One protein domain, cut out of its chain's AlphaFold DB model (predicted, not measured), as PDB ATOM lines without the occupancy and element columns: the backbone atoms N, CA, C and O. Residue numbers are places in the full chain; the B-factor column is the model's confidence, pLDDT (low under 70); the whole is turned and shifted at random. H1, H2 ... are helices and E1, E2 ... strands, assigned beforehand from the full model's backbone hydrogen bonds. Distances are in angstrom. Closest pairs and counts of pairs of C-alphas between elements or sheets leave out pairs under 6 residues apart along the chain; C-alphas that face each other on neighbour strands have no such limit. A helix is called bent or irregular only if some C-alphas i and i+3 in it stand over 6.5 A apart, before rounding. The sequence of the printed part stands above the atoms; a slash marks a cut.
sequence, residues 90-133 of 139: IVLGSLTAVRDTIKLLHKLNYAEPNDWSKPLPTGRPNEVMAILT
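AT A GLANCE: This is residues 90 to 133 of the 139 residues of an uncharacterized protein of Leptolyngbya sp. Heron Island J (UniProt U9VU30). A small ribbon of two antiparallel strands, E1 and E2, has one helix, H1, packed over one face through the helix's residues 95 to 102. A long stretch without a named element, residues 108 to 127, folds back from the end of H1 to the start of E2, and its residues 120 to 121 pair with the beginning of E2. The printed part has 44 residues with one named helix and two named strands, in the order E1, H1, E2, and its class is mixed, helices and strands. It is compact, with a radius of gyration of the C-alphas of 10.0 A, yet elongated in outline, spanning 31 by 18 by 12 A.

HOW THE PARTS SIT: The sheet is made of E1, residues 90 to 93, and E2, residues 128 to 133, which are antiparallel neighbours with 163 degrees between their directions. Among the C-alphas that face each other, those of Leu 92 and Met 129 are 4.6 A apart, and those of Ile 90 and Ile 131 are 4.8 A apart. Across this pair N 128 and O 93 are within hydrogen-bond range at 2.8 A, and so are N 91 and O 130 at 3.0 A. Residues 120 to 121 form a short antiparallel pairing with residues 128 to 129 of E2. The helix H1, residues 95 to 107, has 4 pairs of C-alphas within 8 A of E2, the closest being those of Leu 95 and Val 128, 5.9 A apart. Between H1 and E1 there are 2 such pairs, and the closest C-alphas, those of Val 98 and Val 91, are 6.4 A apart. In H1 every O i to N i+4 pair is within hydrogen-bond range.

IN THESE COORDINATES: E2, residues 128 to 133, measures 17.1 A from first to last C-alpha and ends at C-alpha 133, at (267.389, 269.516, 193.131). E1, residues 90 to 93, measures 10.2 A and begins at C-alpha 90, at (272.178, 267.421, 185.773). H1, residues 95 to 107, measures 18.6 A from C-alpha 95, at (284.879, 272.009, 184.860), to C-alpha 107, and it is not bent.

THE WHOLE: The two C-alphas farthest apart are those of Asn 109 and Pro 125, at 31.1 A, while the C-alphas of Ile 90 and Thr 133, the first and last printed residues, are 9.0 A apart. The link from E1 to H1 is tight, with 1 residue between them, and the link from H1 to E2 is long, with 20 residues. The printed part has no cut. Its mean pLDDT is 96.9, and no printed residue is under 70.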
ATOM      1  N   ILE A  90     270.828 267.970 185.876       97.56
ATOM      2  CA  ILE A  90     272.178 267.421 185.773       97.56
ATOM      3  C   ILE A  90     272.884 268.196 184.668       97.56
ATOM      4  O   ILE A  90     272.426 268.205 183.527       97.56
ATOM      5  N   VAL A  91     273.989 268.848 185.012       97.44
ATOM      6  CA  VAL A  91     274.847 269.542 184.047       97.44
ATOM      7  C   VAL A  91     276.152 268.767 183.942       97.44
ATOM      8  O   VAL A  91     276.797 268.521 184.958       97.44
ATOM      9  N   LEU A  92     276.519 268.384 182.720       97.31
ATOM     10  CA  LEU A  92     277.698 267.584 182.383       97.31
ATOM     11  C   LEU A  92     278.593 268.367 181.423       97.31
ATOM     12  O   LEU A  92     278.100 268.987 180.481       97.31
ATOM     13  N   GLY A  93     279.904 268.325 181.637       96.81
ATOM     14  CA  GLY A  93     280.867 268.937 180.725       96.81
ATOM     15  C   GLY A  93     282.216 269.188 181.380       96.81
ATOM     16  O   GLY A  93     282.523 268.634 182.433       96.81
ATOM     17  N   SER A  94     283.031 270.052 180.774       97.56
ATOM     18  CA  SER A  94     284.286 270.473 181.399       97.56
ATOM     19  C   SER A  94     284.028 271.272 182.677       97.56
ATOM     20  O   SER A  94     282.996 271.931 182.825       97.56
ATOM     21  N   LEU A  95     284.995 271.271 183.598       97.38
ATOM     22  CA  LEU A  95     284.879 272.009 184.860       97.38
ATOM     23  C   LEU A  95     284.574 273.501 184.648       97.38
ATOM     24  O   LEU A  95     283.801 274.089 185.403       97.38
ATOM     25  N   THR A  96     285.163 274.106 183.615       97.88
ATOM     26  CA  THR A  96     284.909 275.502 183.244       97.88
ATOM     27  C   THR A  96     283.481 275.687 182.737       97.88
ATOM     28  O   THR A  96     282.767 276.542 183.253       97.88
ATOM     29  N   ALA A  97     283.027 274.834 181.812       97.88
ATOM     30  CA  ALA A  97     281.679 274.920 181.250       97.88
ATOM     31  C   ALA A  97     280.591 274.756 182.325       97.88
ATOM     32  O   ALA A  97     279.632 275.529 182.358       97.88
ATOM     33  N   VAL A  98     280.764 273.805 183.249       97.94
ATOM     34  CA  VAL A  98     279.824 273.593 184.363       97.94
ATOM     35  C   VAL A  98     279.769 274.823 185.273       97.94
ATOM     36  O   VAL A  98     278.684 275.304 185.596       97.94
ATOM     37  N   ARG A  99     280.922 275.395 185.641       98.00
ATOM     38  CA  ARG A  99     280.982 276.604 186.481       98.00
ATOM     39  C   ARG A  99     280.337 277.815 185.816       98.00
ATOM     40  O   ARG A  99     279.619 278.557 186.485       98.00
ATOM     41  N   ASP A 100     280.591 278.023 184.532       98.25
ATOM     42  CA  ASP A 100     280.034 279.163 183.805       98.25
ATOM     43  C   ASP A 100     278.526 279.013 183.595       98.25
ATOM     44  O   ASP A 100     277.794 279.991 183.737       98.25
ATOM     45  N   THR A 101     278.045 277.784 183.390       98.31
ATOM     46  CA  THR A 101     276.608 277.478 183.346       98.31
ATOM     47  C   THR A 101     275.933 277.795 184.682       98.31
ATOM     48  O   THR A 101     274.911 278.476 184.698       98.31
ATOM     49  N   ILE A 102     276.517 277.383 185.812       98.12
ATOM     50  CA  ILE A 102     275.975 277.694 187.147       98.12
ATOM     51  C   ILE A 102     275.927 279.211 187.380       98.12
ATOM     52  O   ILE A 102     274.903 279.738 187.813       98.12
ATOM     53  N   LYS A 103     276.999 279.939 187.041       98.19
ATOM     54  CA  LYS A 103     277.023 281.409 187.140       98.19
ATOM     55  C   LYS A 103     275.965 282.060 186.253       98.19
ATOM     56  O   LYS A 103     275.357 283.043 186.665       98.19
ATOM     57  N   LEU A 104     275.763 281.550 185.040       98.12
ATOM     58  CA  LEU A 104     274.736 282.046 184.129       98.12
ATOM     59  C   LEU A 104     273.337 281.838 184.721       98.12
ATOM     60  O   LEU A 104     272.554 282.780 184.758       98.12
ATOM     61  N   LEU A 105     273.044 280.642 185.234       97.44
ATOM     62  CA  LEU A 105     271.755 280.332 185.853       97.44
ATOM     63  C   LEU A 105     271.493 281.179 187.103       97.44
ATOM     64  O   LEU A 105     270.363 281.618 187.308       97.44
ATOM     65  N   HIS A 106     272.530 281.491 187.879       97.69
ATOM     66  CA  HIS A 106     272.421 282.461 188.967       97.69
ATOM     67  C   HIS A 106     272.071 283.861 188.453       97.69
ATOM     68  O   HIS A 106     271.139 284.474 188.963       97.69
ATOM     69  N   LYS A 107     272.749 284.363 187.411       98.12
ATOM     70  CA  LYS A 107     272.433 285.681 186.821       98.12
ATOM     71  C   LYS A 107     270.996 285.772 186.303       98.12
ATOM     72  O   LYS A 107     270.426 286.856 186.279       98.12
ATOM     73  N   LEU A 108     270.423 284.643 185.893       97.62
ATOM     74  CA  LEU A 108     269.030 284.528 185.464       97.62
ATOM     75  C   LEU A 108     268.051 284.346 186.641       97.62
ATOM     76  O   LEU A 108     266.866 284.126 186.407       97.62
ATOM     77  N   ASN A 109     268.526 284.422 187.890       96.62
ATOM     78  CA  ASN A 109     267.772 284.152 189.119       96.62
ATOM     79  C   ASN A 109     267.092 282.770 189.124       96.62
ATOM     80  O   ASN A 109     266.044 282.579 189.739       96.62
ATOM     81  N   TYR A 110     267.670 281.794 188.415       95.06
ATOM     82  CA  TYR A 110     267.089 280.459 188.300       95.06
ATOM     83  C   TYR A 110     267.376 279.575 189.521       95.06
ATOM     84  O   TYR A 110     266.506 278.803 189.949       95.06
ATOM     85  N   ALA A 111     268.611 279.650 190.024       96.69
ATOM     86  CA  ALA A 111     269.115 278.921 191.186       96.69
ATOM     87  C   ALA A 111     270.386 279.595 191.723       96.69
ATOM     88  O   ALA A 111     271.171 280.132 190.935       96.69
ATOM     89  N   GLU A 112     270.619 279.517 193.034       97.06
ATOM     90  CA  GLU A 112     271.846 280.031 193.637       97.06
ATOM     91  C   GLU A 112     273.019 279.070 193.383       97.06
ATOM     92  O   GLU A 112     272.825 277.851 193.342       97.06
ATOM     93  N   PRO A 113     274.267 279.555 193.253       96.38
ATOM     94  CA  PRO A 113     275.421 278.685 193.022       96.38
ATOM     95  C   PRO A 113     275.628 277.636 194.120       96.38
ATOM     96  O   PRO A 113     276.142 276.556 193.840       96.38
ATOM     97  N   ASN A 114     275.222 277.951 195.351       96.62
ATOM     98  CA  ASN A 114     275.353 277.070 196.512       96.62
ATOM     99  C   ASN A 114     274.300 275.950 196.551       96.62
ATOM    100  O   ASN A 114     274.494 274.980 197.279       96.62
ATOM    101  N   ASP A 115     273.223 276.060 195.767       96.31
ATOM    102  CA  ASP A 115     272.192 275.017 195.667       96.31
ATOM    103  C   ASP A 115     272.666 273.819 194.830       96.31
ATOM    104  O   ASP A 115     272.079 272.734 194.867       96.31
ATOM    105  N   TRP A 116     273.730 274.014 194.050       97.94
ATOM    106  CA  TRP A 116     274.349 272.969 193.252       97.94
ATOM    107  C   TRP A 116     275.283 272.110 194.099       97.94
ATOM    108  O   TRP A 116     276.016 272.594 194.965       97.94
ATOM    109  N   SER A 117     275.342 270.817 193.782       97.62
ATOM    110  CA  SER A 117     276.395 269.954 194.303       97.62
ATOM    111  C   SER A 117     277.774 270.457 193.870       97.62
ATOM    112  O   SER A 117     277.946 271.051 192.802       97.62
ATOM    113  N   LYS A 118     278.802 270.119 194.653       96.12
ATOM    114  CA  LYS A 118     280.187 270.259 194.185       96.12
ATOM    115  C   LYS A 118     280.361 269.467 192.877       96.12
ATOM    116  O   LYS A 118     279.744 268.406 192.758       96.12
ATOM    117  N   PRO A 119     281.176 269.939 191.916       96.25
ATOM    118  CA  PRO A 119     281.455 269.181 190.704       96.25
ATOM    119  C   PRO A 119     282.047 267.805 191.032       96.25
ATOM    120  O   PRO A 119     283.034 267.716 191.765       96.25
ATOM    121  N   LEU A 120     281.440 266.749 190.497       95.88
ATOM    122  CA  LEU A 120     281.829 265.356 190.703       95.88
ATOM    123  C   LEU A 120     282.451 264.794 189.416       95.88
ATOM    124  O   LEU A 120     281.907 265.043 188.340       95.88
ATOM    125  N   PRO A 121     283.558 264.037 189.485       95.50
ATOM    126  CA  PRO A 121     284.113 263.368 188.313       95.50
ATOM    127  C   PRO A 121     283.178 262.245 187.835       95.50
ATOM    128  O   PRO A 121     282.602 261.526 188.650       95.50
ATOM    129  N   THR A 122     283.052 262.067 186.517       94.62
ATOM    130  CA  THR A 122     282.164 261.050 185.908       94.62
ATOM    131  C   THR A 122     282.896 259.780 185.464       94.62
ATOM    132  O   THR A 122     282.281 258.853 184.942       94.62
ATOM    133  N   GLY A 123     284.219 259.733 185.637       93.25
ATOM    134  CA  GLY A 123     285.087 258.674 185.109       93.25
ATOM    135  C   GLY A 123     285.565 258.922 183.674       93.25
ATOM    136  O   GLY A 123     286.465 258.226 183.210       93.25
ATOM    137  N   ARG A 124     285.032 259.940 182.984       94.25
ATOM    138  CA  ARG A 124     285.560 260.405 181.694       94.25
ATOM    139  C   ARG A 124     286.612 261.499 181.905       94.25
ATOM    140  O   ARG A 124     286.436 262.356 182.776       94.25
ATOM    141  N   PRO A 125     287.709 261.505 181.126       93.31
ATOM    142  CA  PRO A 125     288.719 262.545 181.243       93.31
ATOM    143  C   PRO A 125     288.116 263.904 180.881       93.31
ATOM    144  O   PRO A 125     287.398 264.033 179.893       93.31
ATOM    145  N   ASN A 126     288.448 264.923 181.674       94.06
ATOM    146  CA  ASN A 126     287.996 266.307 181.494       94.06
ATOM    147  C   ASN A 126     286.474 266.518 181.578       94.06
ATOM    148  O   ASN A 126     285.985 267.554 181.126       94.06
ATOM    149  N   GLU A 127     285.733 265.588 182.184       97.06
ATOM    150  CA  GLU A 127     284.290 265.698 182.381       97.06
ATOM    151  C   GLU A 127     283.943 265.662 183.874       97.06
ATOM    152  O   GLU A 127     284.423 264.827 184.646       97.06
ATOM    153  N   VAL A 128     283.093 266.596 184.282       97.75
ATOM    154  CA  VAL A 128     282.504 266.661 185.614       97.75
ATOM    155  C   VAL A 128     280.999 266.849 185.497       97.75
ATOM    156  O   VAL A 128     280.487 267.310 184.474       97.75
ATOM    157  N   MET A 129     280.295 266.527 186.576       98.00
ATOM    158  CA  MET A 129     278.864 266.750 186.707       98.00
ATOM    159  C   MET A 129     278.532 267.594 187.932       98.00
ATOM    160  O   MET A 129     279.187 267.477 188.968       98.00
ATOM    161  N   ALA A 130     277.484 268.405 187.834       98.12
ATOM    162  CA  ALA A 130     276.866 269.076 188.972       98.12
ATOM    163  C   ALA A 130     275.355 268.827 188.964       98.12
ATOM    164  O   ALA A 130     274.730 268.766 187.902       98.12
ATOM    165  N   ILE A 131     274.784 268.671 190.157       98.00
ATOM    166  CA  ILE A 131     273.384 268.296 190.350       98.00
ATOM    167  C   ILE A 131     272.680 269.392 191.149       98.00
ATOM    168  O   ILE A 131     273.178 269.806 192.194       98.00
ATOM    169  N   LEU A 132     271.506 269.812 190.682       97.81
ATOM    170  CA  LEU A 132     270.593 270.714 191.388       97.81
ATOM    171  C   LEU A 132     269.253 270.008 191.593       97.81
ATOM    172  O   LEU A 132     268.661 269.523 190.630       97.81
ATOM    173  N   THR A 133     268.747 269.994 192.824       97.38
ATOM    174  CA  THR A 133     267.389 269.516 193.131       97.38
ATOM    175  C   THR A 133     266.543 270.697 193.581       97.38
ATOM    176  O   THR A 133     266.869 271.330 194.581       97.38
TER     177      THR A 133